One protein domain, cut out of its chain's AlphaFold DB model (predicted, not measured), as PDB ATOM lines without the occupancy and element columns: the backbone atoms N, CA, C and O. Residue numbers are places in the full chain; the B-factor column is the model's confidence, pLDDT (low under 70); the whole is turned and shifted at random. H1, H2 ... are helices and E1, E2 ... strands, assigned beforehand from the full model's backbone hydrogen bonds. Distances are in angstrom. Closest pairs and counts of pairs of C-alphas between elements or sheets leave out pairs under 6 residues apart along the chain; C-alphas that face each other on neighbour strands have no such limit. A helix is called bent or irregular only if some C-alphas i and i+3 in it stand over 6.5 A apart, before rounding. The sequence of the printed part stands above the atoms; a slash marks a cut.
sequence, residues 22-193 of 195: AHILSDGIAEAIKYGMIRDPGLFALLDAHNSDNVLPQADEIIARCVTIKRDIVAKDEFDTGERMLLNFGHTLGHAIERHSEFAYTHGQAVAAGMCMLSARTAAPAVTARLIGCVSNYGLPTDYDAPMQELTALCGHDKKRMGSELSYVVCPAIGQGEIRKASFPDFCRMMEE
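AT A GLANCE: This is residues 22 to 193 of the 195 residues of a protein of Ruminococcus sp. CAG:379 (UniProt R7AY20). This is a rounded ball of mostly crossed helices with H1 and H6 in its core; H2 and H3 pack on H1, H7 packs on H6, and a long strand hairpin, E1 and E2, lies across the C-terminal ends of H1 and H6 and beside H4. At the other end H5, H8 and H10 make a smaller cluster, in which H8 packs on both H5 and H10. The printed part has 172 residues with ten named helices and two named strands, in the order H1 to H9, E1, E2, H10; the class is mostly helix and the sheet is antiparallel. The whole is compact, with a radius of gyration of the C-alphas of 15.3 A and spans of 45 by 37 by 30 A.

HOW THE PARTS SIT: Begin at H1, residues 22 to 38, the hub, which touches five helices. With its residues 32 to 37 it touches H2, residues 41 to 48, as a helical hairpin at a shallow tilt of 27 degrees; look at the C-alphas of Gly 36 and Phe 44, the closest, 4.2 A apart. H3, residues 56 to 76, touches H1 at a steep tilt of 45 degrees, with Ala 32 and Cys 66 closest, their C-alphas 6.4 A apart. H4, residues 83 to 88, forms a helical hairpin with H3; the closest C-alphas, of Ile 73 and Arg 84, are 5.6 A apart. H5, residues 91 to 100, touches H6, residues 107 to 122, where the C-alphas of Gly 94 and Val 111 come closest, at 4.3 A. H1, H6 and H7, residues 125 to 137, make a bundle, three helices set together; H6 and H7 run opposite ways at a shallow tilt of 16 degrees, while H1 and H7 only just touch, with 3 pairs of C-alphas within 8 A. H8, residues 148 to 155, is about perpendicular to H5, at 74 degrees, with the C-alphas of Ala 96 and Leu 154 closest, 5.2 A apart. H9, residues 157 to 160, touches no helix. E1, residues 165 to 173, and E2, residues 176 to 183, are antiparallel and form a hairpin: find N 168 and O 180, 2.9 A apart, and N 180 and O 168, 2.8 A apart. H10, residues 184 to 192, touches H8, with the C-alphas of Thr 152 and Cys 188 closest, at 5.7 A. In H2, H7, H8 and H10 every O i to N i+4 pair is within hydrogen-bond range; the counts are 11 of 13 in H1, 14 of 17 in H3, 5 of 6 in H5, 11 of 12 in H6 and 0 of 2 in H4, which has 3 of 3 O i to N i+3 pairs within range, and H9 is too short for an i+4 pair.

IN THESE COORDINATES: Find C-alpha 22 at (80.242, 93.612, 127.496); from there H1 runs 24.7 A, with a kink of 27 degrees near residue 29. H3 runs 30.4 A to C-alpha 76 at (93.189, 124.756, 125.829). H3 and H9 are irregular: C-alphas 57 and 60, and C-alphas 157 and 160, are 7.6 A apart. H6 measures 22.0 A, H7 18.3 A, E1 24.0 A and E2 22.8 A. H10 ends at C-alpha 192, (82.495, 112.147, 156.079).

THE WHOLE: The C-alphas farthest apart, those of Pro 57 and Ser 164, are 46.0 A apart. The printed part has no cut and no long link. The mean pLDDT of the printed part is 94.5; look for values under 70 at residues 157 to 163.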
ATOM      1  N   ALA A  22      81.202  92.594 127.058       92.94
ATOM      2  CA  ALA A  22      80.242  93.612 127.496       92.94
ATOM      3  C   ALA A  22      80.676  94.354 128.775       92.94
ATOM      4  O   ALA A  22      80.535  95.567 128.857       92.94
ATOM      5  N   HIS A  23      81.284  93.659 129.742       93.75
ATOM      6  CA  HIS A  23      81.769  94.291 130.974       93.75
ATOM      7  C   HIS A  23      82.936  95.267 130.738       93.75
ATOM      8  O   HIS A  23      83.041  96.261 131.449       93.75
ATOM      9  N   ILE A  24      83.786  95.029 129.728       96.69
ATOM     10  CA  ILE A  24      84.863  95.959 129.351       96.69
ATOM     11  C   ILE A  24      84.289  97.159 128.590       96.69
ATOM     12  O   ILE A  24      84.756  98.282 128.773       96.69
ATOM     13  N   LEU A  25      83.251  96.946 127.772       97.19
ATOM     14  CA  LEU A  25      82.509  98.047 127.156       97.19
ATOM     15  C   LEU A  25      81.890  98.947 128.236       97.19
ATOM     16  O   LEU A  25      82.115 100.154 128.210       97.19
ATOM     17  N   SER A  26      81.182  98.364 129.207       97.31
ATOM     18  CA  SER A  26      80.628  99.095 130.352       97.31
ATOM     19  C   SER A  26      81.696  99.862 131.129       97.31
ATOM     20  O   SER A  26      81.466 101.019 131.475       97.31
ATOM     21  N   ASP A  27      82.873  99.269 131.358       97.88
ATOM     22  CA  ASP A  27      83.990  99.956 132.017       97.88
ATOM     23  C   ASP A  27      84.390 101.238 131.267       97.88
ATOM     24  O   ASP A  27      84.497 102.309 131.862       97.88
ATOM     25  N   GLY A  28      84.498 101.169 129.937       97.88
ATOM     26  CA  GLY A  28      84.759 102.339 129.095       97.88
ATOM     27  C   GLY A  28      83.619 103.368 129.079       97.88
ATOM     28  O   GLY A  28      83.873 104.567 128.950       97.88
ATOM     29  N   ILE A  29      82.362 102.941 129.246       98.56
ATOM     30  CA  ILE A  29      81.207 103.851 129.294       98.56
ATOM     31  C   ILE A  29      81.231 104.749 130.538       98.56
ATOM     32  O   ILE A  29      80.745 105.878 130.460       98.56
ATOM     33  N   ALA A  30      81.852 104.337 131.648       98.75
ATOM     34  CA  ALA A  30      82.011 105.201 132.823       98.75
ATOM     35  C   ALA A  30      82.663 106.554 132.461       98.75
ATOM     36  O   ALA A  30      82.210 107.620 132.886       98.75
ATOM     37  N   GLU A  31      83.674 106.520 131.592       98.69
ATOM     38  CA  GLU A  31      84.345 107.709 131.064       98.69
ATOM     39  C   GLU A  31      83.437 108.532 130.137       98.69
ATOM     40  O   GLU A  31      83.465 109.764 130.171       98.69
ATOM     41  N   ALA A  32      82.592 107.881 129.336       98.81
ATOM     42  CA  ALA A  32      81.613 108.565 128.490       98.81
ATOM     43  C   ALA A  32      80.538 109.288 129.327       98.81
ATOM     44  O   ALA A  32      80.213 110.447 129.049       98.81
ATOM     45  N   ILE A  33      80.049 108.653 130.402       98.88
ATOM     46  CA  ILE A  33      79.117 109.262 131.366       98.88
ATOM     47  C   ILE A  33      79.756 110.503 131.989       98.88
ATOM     48  O   ILE A  33      79.122 111.559 132.048       98.88
ATOM     49  N   LYS A  34      81.032 110.411 132.386       98.81
ATOM     50  CA  LYS A  34      81.798 111.545 132.910       98.81
ATOM     51  C   LYS A  34      81.784 112.729 131.943       98.81
ATOM     52  O   LYS A  34      81.448 113.831 132.370       98.81
ATOM     53  N   TYR A  35      82.087 112.521 130.656       98.81
ATOM     54  CA  TYR A  35      82.025 113.585 129.640       98.81
ATOM     55  C   TYR A  35      80.633 114.224 129.546       98.81
ATOM     56  O   TYR A  35      80.516 115.454 129.483       98.81
ATOM     57  N   GLY A  36      79.586 113.398 129.594       98.81
ATOM     58  CA  GLY A  36      78.208 113.876 129.603       98.81
ATOM     59  C   GLY A  36      77.894 114.756 130.817       98.81
ATOM     60  O   GLY A  36      77.304 115.830 130.687       98.81
ATOM     61  N   MET A  37      78.369 114.355 131.996       98.75
ATOM     62  CA  MET A  37      78.201 115.114 133.235       98.75
ATOM     63  C   MET A  37      78.952 116.449 133.224       98.75
ATOM     64  O   MET A  37      78.385 117.457 133.640       98.75
ATOM     65  N   ILE A  38      80.193 116.492 132.727       98.56
ATOM     66  CA  ILE A  38      81.034 117.698 132.839       98.56
ATOM     67  C   ILE A  38      80.759 118.753 131.760       98.56
ATOM     68  O   ILE A  38      81.064 119.933 131.969       98.56
ATOM     69  N   ARG A  39      80.264 118.349 130.583       98.31
ATOM     70  CA  ARG A  39      80.209 119.241 129.411       98.31
ATOM     71  C   ARG A  39      79.041 119.007 128.469       98.31
ATOM     72  O   ARG A  39      78.627 119.962 127.817       98.31
ATOM     73  N   ASP A  40      78.544 117.781 128.353       98.69
ATOM     74  CA  ASP A  40      77.634 117.440 127.265       98.69
ATOM     75  C   ASP A  40      76.334 116.769 127.746       98.69
ATOM     76  O   ASP A  40      76.228 115.539 127.782       98.69
ATOM     77  N   PRO A  41      75.288 117.556 128.058       98.56
ATOM     78  CA  PRO A  41      74.032 117.001 128.547       98.56
ATOM     79  C   PRO A  41      73.324 116.117 127.513       98.56
ATOM     80  O   PRO A  41      72.552 115.239 127.895       98.56
ATOM     81  N   GLY A  42      73.592 116.303 126.217       98.75
ATOM     82  CA  GLY A  42      73.051 115.427 125.184       98.75
ATOM     83  C   GLY A  42      73.756 114.068 125.149       98.75
ATOM     84  O   GLY A  42      73.109 113.074 124.836       98.75
ATOM     85  N   LEU A  43      75.054 114.007 125.475       98.88
ATOM     86  CA  LEU A  43      75.791 112.743 125.581       98.88
ATOM     87  C   LEU A  43      75.303 111.977 126.806       98.88
ATOM     88  O   LEU A  43      75.047 110.781 126.721       98.88
ATOM     89  N   PHE A  44      75.101 112.683 127.922       98.88
ATOM     90  CA  PHE A  44      74.484 112.085 129.100       98.88
ATOM     91  C   PHE A  44      73.098 111.521 128.770       98.88
ATOM     92  O   PHE A  44      72.835 110.366 129.069       98.88
ATOM     93  N   ALA A  45      72.229 112.295 128.109       98.81
ATOM     94  CA  ALA A  45      70.891 111.830 127.740       98.81
ATOM     95  C   ALA A  45      70.914 110.609 126.802       98.81
ATOM     96  O   ALA A  45      70.086 109.715 126.959       98.81
ATOM     97  N   LEU A  46      71.865 110.554 125.861       98.81
ATOM     98  CA  LEU A  46      72.072 109.387 125.003       98.81
ATOM     99  C   LEU A  46      72.420 108.150 125.839       98.81
ATOM    100  O   LEU A  46      71.799 107.108 125.661       98.81
ATOM    101  N   LEU A  47      73.367 108.269 126.770       98.81
ATOM    102  CA  LEU A  47      73.795 107.157 127.623       98.81
ATOM    103  C   LEU A  47      72.704 106.727 128.617       98.81
ATOM    104  O   LEU A  47      72.526 105.532 128.818       98.81
ATOM    105  N   ASP A  48      71.958 107.678 129.183       98.62
ATOM    106  CA  ASP A  48      70.851 107.468 130.133       98.62
ATOM    107  C   ASP A  48      69.664 106.732 129.480       98.62
ATOM    108  O   ASP A  48      68.952 105.973 130.133       98.62
ATOM    109  N   ALA A  49      69.478 106.905 128.167       98.50
ATOM    110  CA  ALA A  49      68.462 106.206 127.380       98.50
ATOM    111  C   ALA A  49      68.860 104.773 126.962       98.50
ATOM    112  O   ALA A  49      68.035 104.061 126.386       98.50
ATOM    113  N   HIS A  50      70.101 104.356 127.227       98.62
ATOM    114  CA  HIS A  50      70.662 103.065 126.824       98.62
ATOM    115  C   HIS A  50      71.220 102.292 128.030       98.62
ATOM    116  O   HIS A  50      71.238 102.767 129.166       98.62
ATOM    117  N   ASN A  51      71.643 101.057 127.778       98.00
ATOM    118  CA  ASN A  51      72.273 100.163 128.743       98.00
ATOM    119  C   ASN A  51      73.386  99.342 128.067       98.00
ATOM    120  O   ASN A  51      73.650  99.496 126.869       98.00
ATOM    121  N   SER A  52      74.037  98.454 128.821       95.25
ATOM    122  CA  SER A  52      75.138  97.617 128.315       95.25
ATOM    123  C   SER A  52      74.785  96.788 127.077       95.25
ATOM    124  O   SER A  52      75.666  96.500 126.268       95.25
ATOM    125  N   ASP A  53      73.514  96.424 126.903       95.56
ATOM    126  CA  ASP A  53      73.079  95.491 125.863       95.56
ATOM    127  C   ASP A  53      72.783  96.191 124.530       95.56
ATOM    128  O   ASP A  53      72.799  95.554 123.476       95.56
ATOM    129  N   ASN A  54      72.501  97.498 124.556       96.94
ATOM    130  CA  ASN A  54      72.026  98.236 123.383       96.94
ATOM    131  C   ASN A  54      72.794  99.531 123.074       96.94
ATOM    132  O   ASN A  54      72.433 100.222 122.124       96.94
ATOM    133  N   VAL A  55      73.855  99.853 123.820       97.62
ATOM    134  CA  VAL A  55      74.664 101.060 123.578       97.62
ATOM    135  C   VAL A  55      75.590 100.938 122.364       97.62
ATOM    136  O   VAL A  55      75.902 101.939 121.728       97.62
ATOM    137  N   LEU A  56      76.025  99.722 122.011       96.88
ATOM    138  CA  LEU A  56      77.047  99.502 120.979       96.88
ATOM    139  C   LEU A  56      76.699 100.117 119.603       96.88
ATOM    140  O   LEU A  56      77.585 100.725 119.005       96.88
ATOM    141  N   PRO A  57      75.450 100.057 119.099       97.25
ATOM    142  CA  PRO A  57      75.061 100.756 117.869       97.25
ATOM    143  C   PRO A  57      75.240 102.283 117.901       97.25
ATOM    144  O   PRO A  57      75.267 102.900 116.844       97.25
ATOM    145  N   GLN A  58      75.364 102.891 119.086       97.81
ATOM    146  CA  GLN A  58      75.587 104.331 119.269       97.81
ATOM    147  C   GLN A  58      77.075 104.689 119.424       97.81
ATOM    148  O   GLN A  58      77.409 105.851 119.670       97.81
ATOM    149  N   ALA A  59      77.981 103.708 119.314       97.06
ATOM    150  CA  ALA A  59      79.402 103.890 119.602       97.06
ATOM    151  C   ALA A  59      80.038 105.010 118.771       97.06
ATOM    152  O   ALA A  59      80.789 105.806 119.327       97.06
ATOM    153  N   ASP A  60      79.704 105.122 117.485       97.62
ATOM    154  CA  ASP A  60      80.253 106.156 116.600       97.62
ATOM    155  C   ASP A  60      79.972 107.566 117.133       97.62
ATOM    156  O   ASP A  60      80.882 108.394 117.239       97.62
ATOM    157  N   GLU A  61      78.722 107.832 117.531       98.31
ATOM    158  CA  GLU A  61      78.329 109.125 118.092       98.31
ATOM    159  C   GLU A  61      79.000 109.360 119.452       98.31
ATOM    160  O   GLU A  61      79.578 110.426 119.686       98.31
ATOM    161  N   ILE A  62      78.969 108.361 120.339       98.56
ATOM    162  CA  ILE A  62      79.560 108.452 121.681       98.56
ATOM    163  C   ILE A  62      81.059 108.759 121.584       98.56
ATOM    164  O   ILE A  62      81.545 109.691 122.234       98.56
ATOM    165  N   ILE A  63      81.788 108.020 120.744       98.44
ATOM    166  CA  ILE A  63      83.225 108.201 120.515       98.44
ATOM    167  C   ILE A  63      83.488 109.596 119.953       98.44
ATOM    168  O   ILE A  63      84.329 110.315 120.497       98.44
ATOM    169  N   ALA A  64      82.764 110.013 118.910       98.38
ATOM    170  CA  ALA A  64      82.964 111.315 118.279       98.38
ATOM    171  C   ALA A  64      82.790 112.474 119.276       98.38
ATOM    172  O   ALA A  64      83.589 113.420 119.284       98.38
ATOM    173  N   ARG A  65      81.791 112.386 120.161       98.62
ATOM    174  CA  ARG A  65      81.531 113.395 121.197       98.62
ATOM    175  C   ARG A  65      82.603 113.388 122.279       98.62
ATOM    176  O   ARG A  65      83.154 114.446 122.578       98.62
ATOM    177  N   CYS A  66      82.976 112.218 122.799       98.56
ATOM    178  CA  CYS A  66      84.046 112.097 123.794       98.56
ATOM    179  C   CYS A  66      85.381 112.642 123.261       98.56
ATOM    180  O   CYS A  66      86.056 113.419 123.940       98.56
ATOM    181  N   VAL A  67      85.746 112.282 122.024       98.31
ATOM    182  CA  VAL A  67      86.961 112.773 121.356       98.31
ATOM    183  C   VAL A  67      86.905 114.285 121.173       98.31
ATOM    184  O   VAL A  67      87.887 114.961 121.471       98.31
ATOM    185  N   THR A  68      85.768 114.829 120.737       98.25
ATOM    186  CA  THR A  68      85.576 116.277 120.562       98.25
ATOM    187  C   THR A  68      85.760 117.030 121.878       98.25
ATOM    188  O   THR A  68      86.562 117.960 121.940       98.25
ATOM    189  N   ILE A  69      85.107 116.582 122.953       98.25
ATOM    190  CA  ILE A  69      85.203 117.221 124.274       98.25
ATOM    191  C   ILE A  69      86.639 117.154 124.804       98.25
ATOM    192  O   ILE A  69      87.188 118.166 125.244       98.25
ATOM    193  N   LYS A  70      87.278 115.977 124.737       97.69
ATOM    194  CA  LYS A  70      88.661 115.804 125.196       97.69
ATOM    195  C   LYS A  70      89.631 116.657 124.386       97.69
ATOM    196  O   LYS A  70      90.492 117.300 124.978       97.69
ATOM    197  N   ARG A  71      89.488 116.687 123.057       97.00
ATOM    198  CA  ARG A  71      90.287 117.538 122.165       97.00
ATOM    199  C   ARG A  71      90.173 118.997 122.585       97.00
ATOM    200  O   ARG A  71      91.200 119.635 122.770       97.00
ATOM    201  N   ASP A  72      88.956 119.505 122.757       97.12
ATOM    202  CA  ASP A  72      88.727 120.925 123.037       97.12
ATOM    203  C   ASP A  72      89.261 121.341 124.410       97.12
ATOM    204  O   ASP A  72      89.807 122.434 124.551       97.12
ATOM    205  N   ILE A  73      89.156 120.466 125.412       96.75
ATOM    206  CA  ILE A  73      89.725 120.700 126.743       96.75
ATOM    207  C   ILE A  73      91.260 120.632 126.705       96.75
ATOM    208  O   ILE A  73      91.932 121.542 127.187       96.75
ATOM    209  N   VAL A  74      91.837 119.583 126.108       96.00
ATOM    210  CA  VAL A  74      93.299 119.388 126.060       96.00
ATOM    211  C   VAL A  74      93.981 120.445 125.191       96.00
ATOM    212  O   VAL A  74      95.076 120.881 125.528       96.00
ATOM    213  N   ALA A  75      93.347 120.898 124.107       95.06
ATOM    214  CA  ALA A  75      93.882 121.961 123.257       95.06
ATOM    215  C   ALA A  75      93.989 123.308 123.991       95.06
ATOM    216  O   ALA A  75      94.845 124.121 123.648       95.06
ATOM    217  N   LYS A  76      93.134 123.550 124.991       95.12
ATOM    218  CA  LYS A  76      93.189 124.756 125.829       95.12
ATOM    219  C   LYS A  76      94.180 124.635 126.984       95.12
ATOM    220  O   LYS A  76      94.756 125.641 127.385       95.12
ATOM    221  N   ASP A  77      94.362 123.433 127.524       93.94
ATOM    222  CA  ASP A  77      95.207 123.174 128.690       93.94
ATOM    223  C   ASP A  77      95.937 121.830 128.555       93.94
ATOM    224  O   ASP A  77      95.572 120.810 129.143       93.94
ATOM    225  N   GLU A  78      96.990 121.818 127.737       92.12
ATOM    226  CA  GLU A  78      97.743 120.599 127.436       92.12
ATOM    227  C   GLU A  78      98.436 120.016 128.676       92.12
ATOM    228  O   GLU A  78      98.525 118.796 128.813       92.12
ATOM    229  N   PHE A  79      98.901 120.861 129.594       89.81
ATOM    230  CA  PHE A  79      99.740 120.448 130.722       89.81
ATOM    231  C   PHE A  79      98.970 120.188 132.022       89.81
ATOM    232  O   PHE A  79      99.602 119.953 133.049       89.81
ATOM    233  N   ASP A  80      97.635 120.182 131.971       87.12
ATOM    234  CA  ASP A  80      96.758 119.914 133.119       87.12
ATOM    235  C   ASP A  80      96.989 120.867 134.298       87.12
ATOM    236  O   ASP A  80      97.237 120.468 135.434       87.12
ATOM    237  N   THR A  81      96.963 122.164 133.992       85.12
ATOM    238  CA  THR A  81      97.209 123.244 134.962       85.12
ATOM    239  C   THR A  81      95.946 124.025 135.336       85.12
ATOM    240  O   THR A  81      95.992 124.893 136.210       85.12
ATOM    241  N   GLY A  82      94.814 123.723 134.698       91.12
ATOM    242  CA  GLY A  82      93.546 124.423 134.853       91.12
ATOM    243  C   GLY A  82      92.357 123.614 134.329       91.12
ATOM    244  O   GLY A  82      91.909 122.675 134.979       91.12
ATOM    245  N   GLU A  83      91.787 124.011 133.184       92.50
ATOM    246  CA  GLU A  83      90.517 123.462 132.669       92.50
ATOM    247  C   GLU A  83      90.559 121.943 132.444       92.50
ATOM    248  O   GLU A  83      89.535 121.272 132.609       92.50
ATOM    249  N   ARG A  84      91.728 121.376 132.120       94.81
ATOM    250  CA  ARG A  84      91.864 119.936 131.884       94.81
ATOM    251  C   ARG A  84      91.580 119.092 133.121       94.81
ATOM    252  O   ARG A  84      91.130 117.954 132.962       94.81
ATOM    253  N   MET A  85      91.642 119.683 134.313       94.75
ATOM    254  CA  MET A  85      91.226 119.018 135.540       94.75
ATOM    255  C   MET A  85      89.771 118.560 135.496       94.75
ATOM    256  O   MET A  85      89.458 117.579 136.156       94.75
ATOM    257  N   LEU A  86      88.889 119.193 134.708       97.00
ATOM    258  CA  LEU A  86      87.492 118.760 134.543       97.00
ATOM    259  C   LEU A  86      87.363 117.300 134.098       97.00
ATOM    260  O   LEU A  86      86.391 116.633 134.447       97.00
ATOM    261  N   LEU A  87      88.362 116.779 133.382       97.06
ATOM    262  CA  LEU A  87      88.421 115.373 132.987       97.06
ATOM    263  C   LEU A  87      88.593 114.419 134.179       97.06
ATOM    264  O   LEU A  87      88.469 113.214 133.994       97.06
ATOM    265  N   ASN A  88      88.832 114.939 135.382       96.88
ATOM    266  CA  ASN A  88      89.022 114.176 136.611       96.88
ATOM    267  C   ASN A  88      87.751 114.124 137.482       96.88
ATOM    268  O   ASN A  88      87.827 113.778 138.663       96.88
ATOM    269  N   PHE A  89      86.566 114.449 136.942       98.50
ATOM    270  CA  PHE A  89      85.305 114.190 137.650       98.50
ATOM    271  C   PHE A  89      85.199 112.705 138.034       98.50
ATOM    272  O   PHE A  89      85.503 111.819 137.236       98.50
ATOM    273  N   GLY A  90      84.873 112.441 139.303       97.81
ATOM    274  CA  GLY A  90      84.889 111.104 139.909       97.81
ATOM    275  C   GLY A  90      86.274 110.549 140.265       97.81
ATOM    276  O   GLY A  90      86.360 109.673 141.118       97.81
ATOM    277  N   HIS A  91      87.370 111.073 139.706       97.62
ATOM    278  CA  HIS A  91      88.702 110.469 139.856       97.62
ATOM    279  C   HIS A  91      89.312 110.677 141.242       97.62
ATOM    280  O   HIS A  91      90.114 109.852 141.663       97.62
ATOM    281  N   THR A  92      88.940 111.732 141.977       95.44
ATOM    282  CA  THR A  92      89.427 111.940 143.353       95.44
ATOM    283  C   THR A  92      89.113 110.726 144.231       95.44
ATOM    284  O   THR A  92      90.020 110.165 144.839       95.44
ATOM    285  N   LEU A  93      87.853 110.278 144.233       97.00
ATOM    286  CA  LEU A  93      87.437 109.069 144.948       97.00
ATOM    287  C   LEU A  93      87.733 107.796 144.155       97.00
ATOM    288  O   LEU A  93      88.131 106.811 144.759       97.00
ATOM    289  N   GLY A  94      87.617 107.806 142.825       97.94
ATOM    290  CA  GLY A  94      87.911 106.630 142.002       97.94
ATOM    291  C   GLY A  94      89.338 106.126 142.203       97.94
ATOM    292  O   GLY A  94      89.551 104.965 142.524       97.94
ATOM    293  N   HIS A  95      90.325 107.018 142.177       96.94
ATOM    294  CA  HIS A  95      91.711 106.671 142.481       96.94
ATOM    295  C   HIS A  95      91.915 106.188 143.929       96.94
ATOM    296  O   HIS A  95      92.808 105.372 144.184       96.94
ATOM    297  N   ALA A  96      91.126 106.684 144.889       96.62
ATOM    298  CA  ALA A  96      91.147 106.178 146.260       96.62
ATOM    299  C   ALA A  96      90.574 104.754 146.338       96.62
ATOM    300  O   ALA A  96      91.199 103.897 146.951       96.62
ATOM    301  N   ILE A  97      89.461 104.483 145.651       98.25
ATOM    302  CA  ILE A  97      88.822 103.163 145.554       98.25
ATOM    303  C   ILE A  97      89.754 102.152 144.878       98.25
ATOM    304  O   ILE A  97      89.928 101.050 145.390       98.25
ATOM    305  N   GLU A  98      90.419 102.518 143.777       97.88
ATOM    306  CA  GLU A  98      91.423 101.659 143.126       97.88
ATOM    307  C   GLU A  98      92.525 101.244 144.107       97.88
ATOM    308  O   GLU A  98      92.868 100.071 144.202       97.88
ATOM    309  N   ARG A  99      93.065 102.197 144.878       96.88
ATOM    310  CA  ARG A  99      94.133 101.926 145.853       96.88
ATOM    311  C   ARG A  99      93.632 101.098 147.031       96.88
ATOM    312  O   ARG A  99      94.321 100.171 147.440       96.88
ATOM    313  N   HIS A 100      92.463 101.440 147.565       97.62
ATOM    314  CA  HIS A 100      91.862 100.762 148.711       97.62
ATOM    315  C   HIS A 100      91.488  99.314 148.379       97.62
ATOM    316  O   HIS A 100      91.741  98.409 149.163       97.62
ATOM    317  N   SER A 101      90.934  99.084 147.188       97.50
ATOM    318  CA  SER A 101      90.576  97.750 146.698       97.50
ATOM    319  C   SER A 101      91.769  96.934 146.190       97.50
ATOM    320  O   SER A 101      91.556  95.868 145.619       97.50
ATOM    321  N   GLU A 102      93.002  97.434 146.328       97.06
ATOM    322  CA  GLU A 102      94.211  96.828 145.753       97.06
ATOM    323  C   GLU A 102      94.063  96.520 144.247       97.06
ATOM    324  O   GLU A 102      94.560  95.515 143.741       97.06
ATOM    325  N   PHE A 103      93.382  97.416 143.524       95.88
ATOM    326  CA  PHE A 103      93.060  97.324 142.096       95.88
ATOM    327  C   PHE A 103      92.151  96.142 141.718       95.88
ATOM    328  O   PHE A 103      92.144  95.708 140.565       95.88
ATOM    329  N   ALA A 104      91.356  95.631 142.665       97.06
ATOM    330  CA  ALA A 104      90.298  94.664 142.369       97.06
ATOM    331  C   ALA A 104      89.128  95.294 141.589       97.06
ATOM    332  O   ALA A 104      88.467  94.603 140.817       97.06
ATOM    333  N   TYR A 105      88.880  96.595 141.781       97.81
ATOM    334  CA  TYR A 105      87.960  97.368 140.948       97.81
ATOM    335  C   TYR A 105      88.683  97.825 139.684       97.81
ATOM    336  O   TYR A 105      89.803  98.341 139.750       97.81
ATOM    337  N   THR A 106      88.033  97.673 138.532       98.12
ATOM    338  CA  THR A 106      88.531  98.257 137.285       98.12
ATOM    339  C   THR A 106      88.448  99.784 137.339       98.12
ATOM    340  O   THR A 106      87.744 100.368 138.168       98.12
ATOM    341  N   HIS A 107      89.169 100.449 136.437       98.12
ATOM    342  CA  HIS A 107      89.231 101.908 136.413       98.12
ATOM    343  C   HIS A 107      87.843 102.545 136.249       98.12
ATOM    344  O   HIS A 107      87.455 103.402 137.043       98.12
ATOM    345  N   GLY A 108      87.060 102.091 135.265       98.44
ATOM    346  CA  GLY A 108      85.713 102.605 135.029       98.44
ATOM    347  C   GLY A 108      84.762 102.341 136.195       98.44
ATOM    348  O   GLY A 108      84.011 103.235 136.579       98.44
ATOM    349  N   GLN A 109      84.839 101.164 136.825       98.69
ATOM    350  CA  GLN A 109      84.090 100.864 138.051       98.69
ATOM    351  C   GLN A 109      84.406 101.861 139.173       98.69
ATOM    352  O   GLN A 109      83.498 102.445 139.765       98.69
ATOM    353  N   ALA A 110      85.688 102.091 139.450       98.69
ATOM    354  CA  ALA A 110      86.102 103.001 140.507       98.69
ATOM    355  C   ALA A 110      85.703 104.458 140.206       98.69
ATOM    356  O   ALA A 110      85.191 105.156 141.086       98.69
ATOM    357  N   VAL A 111      85.877 104.917 138.962       98.75
ATOM    358  CA  VAL A 111      85.448 106.256 138.525       98.75
ATOM    359  C   VAL A 111      83.930 106.412 138.635       98.75
ATOM    360  O   VAL A 111      83.470 107.440 139.134       98.75
ATOM    361  N   ALA A 112      83.146 105.408 138.237       98.88
ATOM    362  CA  ALA A 112      81.687 105.426 138.332       98.88
ATOM    363  C   ALA A 112      81.192 105.570 139.780       98.88
ATOM    364  O   ALA A 112      80.416 106.486 140.073       98.88
ATOM    365  N   ALA A 113      81.706 104.741 140.693       98.81
ATOM    366  CA  ALA A 113      81.400 104.848 142.118       98.81
ATOM    367  C   ALA A 113      81.832 106.217 142.668       98.81
ATOM    368  O   ALA A 113      81.045 106.915 143.308       98.81
ATOM    369  N   GLY A 114      83.042 106.670 142.325       98.62
ATOM    370  CA  GLY A 114      83.558 107.972 142.736       98.62
ATOM    371  C   GLY A 114      82.704 109.157 142.266       98.62
ATOM    372  O   GLY A 114      82.496 110.100 143.033       98.62
ATOM    373  N   MET A 115      82.166 109.120 141.039       98.81
ATOM    374  CA  MET A 115      81.233 110.141 140.541       98.81
ATOM    375  C   MET A 115      79.950 110.182 141.379       98.81
ATOM    376  O   MET A 115      79.516 111.267 141.779       98.81
ATOM    377  N   CYS A 116      79.350 109.024 141.659       98.75
ATOM    378  CA  CYS A 116      78.108 108.911 142.425       98.75
ATOM    379  C   CYS A 116      78.289 109.369 143.882       98.75
ATOM    380  O   CYS A 116      77.549 110.240 144.348       98.75
ATOM    381  N   MET A 117      79.319 108.866 144.568       98.06
ATOM    382  CA  MET A 117      79.619 109.188 145.971       98.06
ATOM    383  C   MET A 117      79.899 110.682 146.183       98.06
ATOM    384  O   MET A 117      79.447 111.269 147.173       98.06
ATOM    385  N   LEU A 118      80.619 111.315 145.249       97.56
ATOM    386  CA  LEU A 118      80.892 112.752 145.298       97.56
ATOM    387  C   LEU A 118      79.642 113.578 144.962       97.56
ATOM    388  O   LEU A 118      79.369 114.585 145.621       97.56
ATOM    389  N   SER A 119      78.857 113.155 143.967       98.19
ATOM    390  CA  SER A 119      77.624 113.855 143.571       98.19
ATOM    391  C   SER A 119      76.583 113.852 144.685       98.19
ATOM    392  O   SER A 119      75.932 114.871 144.895       98.19
ATOM    393  N   ALA A 120      76.492 112.774 145.468       97.25
ATOM    394  CA  ALA A 120      75.595 112.689 146.623       97.25
ATOM    395  C   ALA A 120      75.776 113.832 147.639       97.25
ATOM    396  O   ALA A 120      74.825 114.187 148.324       97.25
ATOM    397  N   ARG A 121      76.966 114.443 147.694       95.31
ATOM    398  CA  ARG A 121      77.304 115.538 148.624       95.31
ATOM    399  C   ARG A 121      77.342 116.911 147.972       95.31
ATOM    400  O   ARG A 121      77.325 117.926 148.659       95.31
ATOM    401  N   THR A 122      77.475 116.960 146.648       96.62
ATOM    402  CA  THR A 122      77.841 118.193 145.933       96.62
ATOM    403  C   THR A 122      76.822 118.630 144.887       96.62
ATOM    404  O   THR A 122      76.883 119.778 144.436       96.62
ATOM    405  N   ALA A 123      75.882 117.756 144.525       97.06
ATOM    406  CA  ALA A 123      74.831 118.007 143.549       97.06
ATOM    407  C   ALA A 123      73.435 117.872 144.176       97.06
ATOM    408  O   ALA A 123      73.257 117.312 145.257       97.06
ATOM    409  N   ALA A 124      72.419 118.386 143.482       97.00
ATOM    410  CA  ALA A 124      71.034 118.217 143.910       97.00
ATOM    411  C   ALA A 124      70.620 116.729 143.872       97.00
ATOM    412  O   ALA A 124      71.011 116.028 142.932       97.00
ATOM    413  N   PRO A 125      69.750 116.249 144.787       97.25
ATOM    414  CA  PRO A 125      69.332 114.844 144.831       97.25
ATOM    415  C   PRO A 125      68.815 114.296 143.495       97.25
ATOM    416  O   PRO A 125      69.099 113.157 143.141       97.25
ATOM    417  N   ALA A 126      68.112 115.118 142.707       98.06
ATOM    418  CA  ALA A 126      67.622 114.729 141.385       98.06
ATOM    419  C   ALA A 126      68.751 114.492 140.362       98.06
ATOM    420  O   ALA A 126      68.640 113.596 139.530       98.06
ATOM    421  N   VAL A 127      69.838 115.269 140.417       98.38
ATOM    422  CA  VAL A 127      71.011 115.087 139.542       98.38
ATOM    423  C   VAL A 127      71.744 113.806 139.930       98.38
ATOM    424  O   VAL A 127      72.026 112.979 139.066       98.38
ATOM    425  N   THR A 128      71.967 113.602 141.230       98.44
ATOM    426  CA  THR A 128      72.595 112.387 141.764       98.44
ATOM    427  C   THR A 128      71.786 111.138 141.421       98.44
ATOM    428  O   THR A 128      72.352 110.169 140.929       98.44
ATOM    429  N   ALA A 129      70.463 111.163 141.602       98.56
ATOM    430  CA  ALA A 129      69.598 110.029 141.278       98.56
ATOM    431  C   ALA A 129      69.652 109.660 139.787       98.56
ATOM    432  O   ALA A 129      69.710 108.479 139.450       98.56
ATOM    433  N   ARG A 130      69.684 110.658 138.892       98.69
ATOM    434  CA  ARG A 130      69.848 110.414 137.451       98.69
ATOM    435  C   ARG A 130      71.210 109.817 137.116       98.69
ATOM    436  O   ARG A 130      71.269 108.867 136.345       98.69
ATOM    437  N   LEU A 131      72.288 110.336 137.704       98.88
ATOM    438  CA  LEU A 131      73.626 109.769 137.528       98.88
ATOM    439  C   LEU A 131      73.677 108.306 137.995       98.88
ATOM    440  O   LEU A 131      74.146 107.455 137.249       98.88
ATOM    441  N   ILE A 132      73.149 108.009 139.187       98.88
ATOM    442  CA  ILE A 132      73.078 106.646 139.739       98.88
ATOM    443  C   ILE A 132      72.287 105.721 138.810       98.88
ATOM    444  O   ILE A 132      72.737 104.607 138.544       98.88
ATOM    445  N   GLY A 133      71.140 106.175 138.294       98.81
ATOM    446  CA  GLY A 133      70.333 105.415 137.336       98.81
ATOM    447  C   GLY A 133      71.109 105.094 136.058       98.81
ATOM    448  O   GLY A 133      71.238 103.925 135.697       98.81
ATOM    449  N   CYS A 134      71.709 106.112 135.437       98.88
ATOM    450  CA  CYS A 134      72.524 105.942 134.237       98.88
ATOM    451  C   CYS A 134      73.700 104.984 134.479       98.88
ATOM    452  O   CYS A 134      73.914 104.084 133.679       98.88
ATOM    453  N   VAL A 135      74.446 105.134 135.579       98.81
ATOM    454  CA  VAL A 135      75.572 104.250 135.932       98.81
ATOM    455  C   VAL A 135      75.097 102.805 136.134       98.81
ATOM    456  O   VAL A 135      75.696 101.873 135.594       98.81
ATOM    457  N   SER A 136      73.977 102.616 136.836       98.62
ATOM    458  CA  SER A 136      73.404 101.289 137.101       98.62
ATOM    459  C   SER A 136      72.960 100.574 135.823       98.62
ATOM    460  O   SER A 136      73.111  99.356 135.731       98.62
ATOM    461  N   ASN A 137      72.480 101.305 134.807       98.38
ATOM    462  CA  ASN A 137      72.098 100.730 133.509       98.38
ATOM    463  C   ASN A 137      73.269 100.033 132.791       98.38
ATOM    464  O   ASN A 137      73.043  99.164 131.955       98.38
ATOM    465  N   TYR A 138      74.517 100.372 133.119       98.56
ATOM    466  CA  TYR A 138      75.705  99.719 132.560       98.56
ATOM    467  C   TYR A 138      76.290  98.639 133.478       98.56
ATOM    468  O   TYR A 138      77.356  98.098 133.180       98.56
ATOM    469  N   GLY A 139      75.616  98.309 134.587       98.12
ATOM    470  CA  GLY A 139      76.107  97.342 135.573       98.12
ATOM    471  C   GLY A 139      77.341  97.828 136.339       98.12
ATOM    472  O   GLY A 139      78.101  97.016 136.864       98.12
ATOM    473  N   LEU A 140      77.567  99.142 136.371       98.62
ATOM    474  CA  LEU A 140      78.675  99.764 137.087       98.62
ATOM    475  C   LEU A 140      78.283 100.040 138.551       98.62
ATOM    476  O   LEU A 140      77.117 100.330 138.831       98.62
ATOM    477  N   PRO A 141      79.239  99.983 139.494       98.44
ATOM    478  CA  PRO A 141      78.981 100.299 140.891       98.44
ATOM    479  C   PRO A 141      78.671 101.788 141.070       98.44
ATOM    480  O   PRO A 141      79.276 102.660 140.446       98.44
ATOM    481  N   THR A 142      77.725 102.075 141.960       98.62
ATOM    482  CA  THR A 142      77.290 103.435 142.317       98.62
ATOM    483  C   THR A 142      77.751 103.859 143.709       98.62
ATOM    484  O   THR A 142      77.566 105.012 144.089       98.62
ATOM    485  N   ASP A 143      78.377 102.946 144.444       98.06
ATOM    486  CA  ASP A 143      78.963 103.160 145.762       98.06
ATOM    487  C   ASP A 143      80.122 102.171 145.976       98.06
ATOM    488  O   ASP A 143      80.345 101.277 145.150       98.06
ATOM    489  N   TYR A 144      80.855 102.329 147.074       97.94
ATOM    490  CA  TYR A 144      81.937 101.439 147.480       97.94
ATOM    491  C   TYR A 144      81.924 101.220 148.997       97.94
ATOM    492  O   TYR A 144      81.967 102.178 149.767       97.94
ATOM    493  N   ASP A 145      81.889  99.954 149.417       95.88
ATOM    494  CA  ASP A 145      81.800  99.565 150.828       95.88
ATOM    495  C   ASP A 145      83.154  99.713 151.538       95.88
ATOM    496  O   ASP A 145      83.964  98.785 151.598       95.88
ATOM    497  N   ALA A 146      83.417 100.923 152.029       95.56
ATOM    498  CA  ALA A 146      84.548 101.240 152.890       95.56
ATOM    499  C   ALA A 146      84.241 102.460 153.774       95.56
ATOM    500  O   ALA A 146      83.466 103.338 153.376       95.56
ATOM    501  N   PRO A 147      84.881 102.583 154.951       95.62
ATOM    502  CA  PRO A 147      84.798 103.802 155.743       95.62
ATOM    503  C   PRO A 147      85.289 105.005 154.934       95.62
ATOM    504  O   PRO A 147      86.398 105.008 154.396       95.62
ATOM    505  N   MET A 148      84.479 106.064 154.867       95.50
ATOM    506  CA  MET A 148      84.806 107.244 154.062       95.50
ATOM    507  C   MET A 148      86.139 107.883 154.481       95.50
ATOM    508  O   MET A 148      86.874 108.373 153.629       95.50
ATOM    509  N   GLN A 149      86.481 107.810 155.770       94.62
ATOM    510  CA  GLN A 149      87.767 108.246 156.325       94.62
ATOM    511  C   GLN A 149      88.971 107.579 155.640       94.62
ATOM    512  O   GLN A 149      90.004 108.214 155.424       94.62
ATOM    513  N   GLU A 150      88.858 106.294 155.301       95.12
ATOM    514  CA  GLU A 150      89.939 105.539 154.661       95.12
ATOM    515  C   GLU A 150      90.113 105.983 153.202       95.12
ATOM    516  O   GLU A 150      91.237 106.183 152.730       95.12
ATOM    517  N   LEU A 151      89.006 106.260 152.507       95.25
ATOM    518  CA  LEU A 151      89.029 106.786 151.142       95.25
ATOM    519  C   LEU A 151      89.556 108.228 151.085       95.25
ATOM    520  O   LEU A 151      90.400 108.552 150.243       95.25
ATOM    521  N   THR A 152      89.101 109.112 151.978       93.69
ATOM    522  CA  THR A 152      89.543 110.515 152.006       93.69
ATOM    523  C   THR A 152      91.028 110.619 152.352       93.69
ATOM    524  O   THR A 152      91.739 111.419 151.737       93.69
ATOM    525  N   ALA A 153      91.544 109.761 153.241       92.38
ATOM    526  CA  ALA A 153      92.976 109.657 153.526       92.38
ATOM    527  C   ALA A 153      93.797 109.370 152.253       92.38
ATOM    528  O   ALA A 153      94.805 110.043 152.003       92.38
ATOM    529  N   LEU A 154      93.326 108.451 151.403       93.00
ATOM    530  CA  LEU A 154      93.965 108.095 150.129       93.00
ATOM    531  C   LEU A 154      93.883 109.207 149.073       93.00
ATOM    532  O   LEU A 154      94.817 109.361 148.283       93.00
ATOM    533  N   CYS A 155      92.846 110.052 149.103       89.69
ATOM    534  CA  CYS A 155      92.747 111.240 148.239       89.69
ATOM    535  C   CYS A 155      93.885 112.246 148.502       89.69
ATOM    536  O   CYS A 155      94.251 113.038 147.635       89.69
ATOM    537  N   GLY A 156      94.461 112.225 149.709       76.12
ATOM    538  CA  GLY A 156      95.512 113.142 150.140       76.12
ATOM    539  C   GLY A 156      96.943 112.702 149.821       76.12
ATOM    540  O   GLY A 156      97.873 113.429 150.168       76.12
ATOM    541  N   HIS A 157      97.162 111.540 149.204       64.38
ATOM    542  CA  HIS A 157      98.516 111.003 149.014       64.38
ATOM    543  C   HIS A 157      99.360 111.752 147.960       64.38
ATOM    544  O   HIS A 157     100.588 111.672 148.006       64.38
ATOM    545  N   ASP A 158      98.748 112.550 147.076       56.25
ATOM    546  CA  ASP A 158      99.462 113.340 146.048       56.25
ATOM    547  C   ASP A 158     100.057 114.674 146.578       56.25
ATOM    548  O   ASP A 158     100.680 115.458 145.858       56.25
ATOM    549  N   LYS A 159      99.930 114.933 147.888       50.88
ATOM    550  CA  LYS A 159     100.338 116.184 148.564       50.88
ATOM    551  C   LYS A 159     101.831 116.505 148.552       50.88
ATOM    552  O   LYS A 159     102.207 117.607 148.939       50.88
ATOM    553  N   LYS A 160     102.711 115.610 148.094       45.47
ATOM    554  CA  LYS A 160     104.143 115.949 147.977       45.47
ATOM    555  C   LYS A 160     104.417 117.020 146.906       45.47
ATOM    556  O   LYS A 160     105.542 117.504 146.840       45.47
ATOM    557  N   ARG A 161     103.425 117.396 146.081       46.69
ATOM    558  CA  ARG A 161     103.604 118.329 144.954       46.69
ATOM    559  C   ARG A 161     102.753 119.605 144.959       46.69
ATOM    560  O   ARG A 161     103.146 120.534 144.264       46.69
ATOM    561  N   MET A 162     101.645 119.702 145.702       44.88
ATOM    562  CA  MET A 162     100.697 120.823 145.540       44.88
ATOM    563  C   MET A 162     100.029 121.279 146.850       44.88
ATOM    564  O   MET A 162      98.850 121.040 147.054       44.88
ATOM    565  N   GLY A 163     100.770 121.970 147.723       56.16
ATOM    566  CA  GLY A 163     100.199 122.811 148.793       56.16
ATOM    567  C   GLY A 163      99.216 122.147 149.781       56.16
ATOM    568  O   GLY A 163      99.096 120.930 149.876       56.16
ATOM    569  N   SER A 164      98.539 122.977 150.579       70.19
ATOM    570  CA  SER A 164      97.554 122.571 151.599       70.19
ATOM    571  C   SER A 164      96.127 122.380 151.062       70.19
ATOM    572  O   SER A 164      95.233 122.006 151.824       70.19
ATOM    573  N   GLU A 165      95.902 122.659 149.776       82.81
ATOM    574  CA  GLU A 165      94.583 122.685 149.139       82.81
ATOM    575  C   GLU A 165      94.421 121.537 148.139       82.81
ATOM    576  O   GLU A 165      95.292 121.284 147.308       82.81
ATOM    577  N   LEU A 166      93.277 120.859 148.202       88.94
ATOM    578  CA  LEU A 166      92.861 119.839 147.250       88.94
ATOM    579  C   LEU A 166      91.949 120.481 146.203       88.94
ATOM    580  O   LEU A 166      90.962 121.131 146.548       88.94
ATOM    581  N   SER A 167      92.261 120.263 144.928       91.88
ATOM    582  CA  SER A 167      91.353 120.579 143.825       91.88
ATOM    583  C   SER A 167      90.581 119.322 143.429       91.88
ATOM    584  O   SER A 167      91.180 118.264 143.240       91.88
ATOM    585  N   TYR A 168      89.263 119.430 143.314       94.56
ATOM    586  CA  TYR A 168      88.367 118.329 142.965       94.56
ATOM    587  C   TYR A 168      87.268 118.835 142.036       94.56
ATOM    588  O   TYR A 168      86.959 120.027 142.011       94.56
ATOM    589  N   VAL A 169      86.694 117.937 141.241       97.50
ATOM    590  CA  VAL A 169      85.692 118.304 140.236       97.50
ATOM    591  C   VAL A 169      84.325 117.827 140.671       97.50
ATOM    592  O   VAL A 169      84.176 116.688 141.101       97.50
ATOM    593  N   VAL A 170      83.332 118.692 140.524       98.31
ATOM    594  CA  VAL A 170      81.927 118.409 140.822       98.31
ATOM    595  C   VAL A 170      81.063 118.746 139.613       98.31
ATOM    596  O   VAL A 170      81.477 119.522 138.752       98.31
ATOM    597  N   CYS A 171      79.852 118.194 139.562       98.31
ATOM    598  CA  CYS A 171      78.858 118.533 138.544       98.31
ATOM    599  C   CYS A 171      77.534 118.916 139.224       98.31
ATOM    600  O   CYS A 171      76.707 118.037 139.472       98.31
ATOM    601  N   PRO A 172      77.305 120.205 139.553       95.81
ATOM    602  CA  PRO A 172      76.070 120.641 140.213       95.81
ATOM    603  C   PRO A 172      74.822 120.421 139.346       95.81
ATOM    604  O   PRO A 172      73.719 120.261 139.868       95.81
ATOM    605  N   ALA A 173      75.008 120.396 138.023       97.88
ATOM    606  CA  ALA A 173      74.011 120.039 137.027       97.88
ATOM    607  C   ALA A 173      74.655 119.202 135.909       97.88
ATOM    608  O   ALA A 173      75.858 119.293 135.659       97.88
ATOM    609  N   ILE A 174      73.841 118.406 135.214       98.56
ATOM    610  CA  ILE A 174      74.284 117.623 134.052       98.56
ATOM    611  C   ILE A 174      74.787 118.580 132.961       98.56
ATOM    612  O   ILE A 174      74.097 119.533 132.595       98.56
ATOM    613  N   GLY A 175      75.981 118.312 132.433       98.31
ATOM    614  CA  GLY A 175      76.655 119.143 131.436       98.31
ATOM    615  C   GLY A 175      77.441 120.322 132.017       98.31
ATOM    616  O   GLY A 175      77.955 121.134 131.248       98.31
ATOM    617  N   GLN A 176      77.528 120.451 133.345       97.88
ATOM    618  CA  GLN A 176      78.157 121.587 134.023       97.88
ATOM    619  C   GLN A 176      79.189 121.120 135.056       97.88
ATOM    620  O   GLN A 176      78.905 121.044 136.248       97.88
ATOM    621  N   GLY A 177      80.403 120.833 134.588       97.88
ATOM    622  CA  GLY A 177      81.553 120.549 135.443       97.88
ATOM    623  C   GLY A 177      82.182 121.820 136.022       97.88
ATOM    624  O   GLY A 177      82.423 122.792 135.299       97.88
ATOM    625  N   GLU A 178      82.497 121.782 137.313       97.69
ATOM    626  CA  GLU A 178      83.117 122.862 138.084       97.69
ATOM    627  C   GLU A 178      84.336 122.322 138.849       97.69
ATOM    628  O   GLU A 178      84.262 121.273 139.490       97.69
ATOM    629  N   ILE A 179      85.458 123.048 138.807       96.44
ATOM    630  CA  ILE A 179      86.632 122.754 139.636       96.44
ATOM    631  C   ILE A 179      86.480 123.523 140.948       96.44
ATOM    632  O   ILE A 179      86.458 124.755 140.946       96.44
ATOM    633  N   ARG A 180      86.425 122.804 142.067       95.06
ATOM    634  CA  ARG A 180      86.412 123.374 143.417       95.06
ATOM    635  C   ARG A 180      87.746 123.160 144.107       95.06
ATOM    636  O   ARG A 180      88.482 122.221 143.805       95.06
ATOM    637  N   LYS A 181      88.040 124.048 145.051       93.31
ATOM    638  CA  LYS A 181      89.201 123.968 145.934       93.31
ATOM    639  C   LYS A 181      88.728 123.991 147.374       93.31
ATOM    640  O   LYS A 181      87.851 124.779 147.718       93.31
ATOM    641  N   ALA A 182      89.318 123.142 148.197       92.56
ATOM    642  CA  ALA A 182      89.115 123.148 149.636       92.56
ATOM    643  C   ALA A 182      90.425 122.791 150.334       92.56
ATOM    644  O   ALA A 182      91.284 122.115 149.757       92.56
ATOM    645  N   SER A 183      90.576 123.200 151.593       92.31
ATOM    646  CA  SER A 183      91.610 122.594 152.427       92.31
ATOM    647  C   SER A 183      91.330 121.091 152.542       92.31
ATOM    648  O   SER A 183      90.176 120.657 152.519       92.31
ATOM    649  N   PHE A 184      92.374 120.273 152.658       90.31
ATOM    650  CA  PHE A 184      92.160 118.831 152.801       90.31
ATOM    651  C   PHE A 184      91.258 118.458 153.999       90.31
ATOM    652  O   PHE A 184      90.365 117.638 153.807       90.31
ATOM    653  N   PRO A 185      91.408 119.065 155.198       91.88
ATOM    654  CA  PRO A 185      90.480 118.824 156.303       91.88
ATOM    655  C   PRO A 185      89.020 119.171 155.986       91.88
ATOM    656  O   PRO A 185      88.124 118.449 156.416       91.88
ATOM    657  N   ASP A 186      88.767 120.248 155.236       93.38
ATOM    658  CA  ASP A 186      87.398 120.630 154.866       93.38
ATOM    659  C   ASP A 186      86.801 119.665 153.838       93.38
ATOM    660  O   ASP A 186      85.629 119.311 153.945       93.38
ATOM    661  N   PHE A 187      87.612 119.179 152.891       93.44
ATOM    662  CA  PHE A 187      87.196 118.116 151.975       93.44
ATOM    663  C   PHE A 187      86.840 116.826 152.729       93.44
ATOM    664  O   PHE A 187      85.776 116.263 152.484       93.44
ATOM    665  N   CYS A 188      87.686 116.383 153.669       93.25
ATOM    666  CA  CYS A 188      87.397 115.220 154.514       93.25
ATOM    667  C   CYS A 188      86.078 115.399 155.272       93.25
ATOM    668  O   CYS A 188      85.224 114.522 155.210       93.25
ATOM    669  N   ARG A 189      85.871 116.561 155.909       94.38
ATOM    670  CA  ARG A 189      84.637 116.856 156.653       94.38
ATOM    671  C   ARG A 189      83.394 116.762 155.761       94.38
ATOM    672  O   ARG A 189      82.474 116.034 156.104       94.38
ATOM    673  N   MET A 190      83.407 117.416 154.596       94.88
ATOM    674  CA  MET A 190      82.308 117.356 153.617       94.88
ATOM    675  C   MET A 190      82.010 115.917 153.169       94.88
ATOM    676  O   MET A 190      80.859 115.554 152.936       94.88
ATOM    677  N   MET A 191      83.044 115.091 153.010       94.38
ATOM    678  CA  MET A 191      82.876 113.704 152.584       94.38
ATOM    679  C   MET A 191      82.351 112.797 153.701       94.38
ATOM    680  O   MET A 191      81.527 111.921 153.445       94.38
ATOM    681  N   GLU A 192      82.801 113.004 154.930       92.06
ATOM    682  CA  GLU A 192      82.495 112.147 156.079       92.06
ATOM    683  C   GLU A 192      81.187 112.519 156.795       92.06
ATOM    684  O   GLU A 192      80.704 111.750 157.627       92.06
ATOM    685  N   GLU A 193      80.590 113.665 156.460       88.56
ATOM    686  CA  GLU A 193      79.239 114.028 156.886       88.56
ATOM    687  C   GLU A 193      78.200 113.011 156.380       88.56
ATOM    688  O   GLU A 193      78.279 112.491 155.262       88.56
TER     689      GLU A 193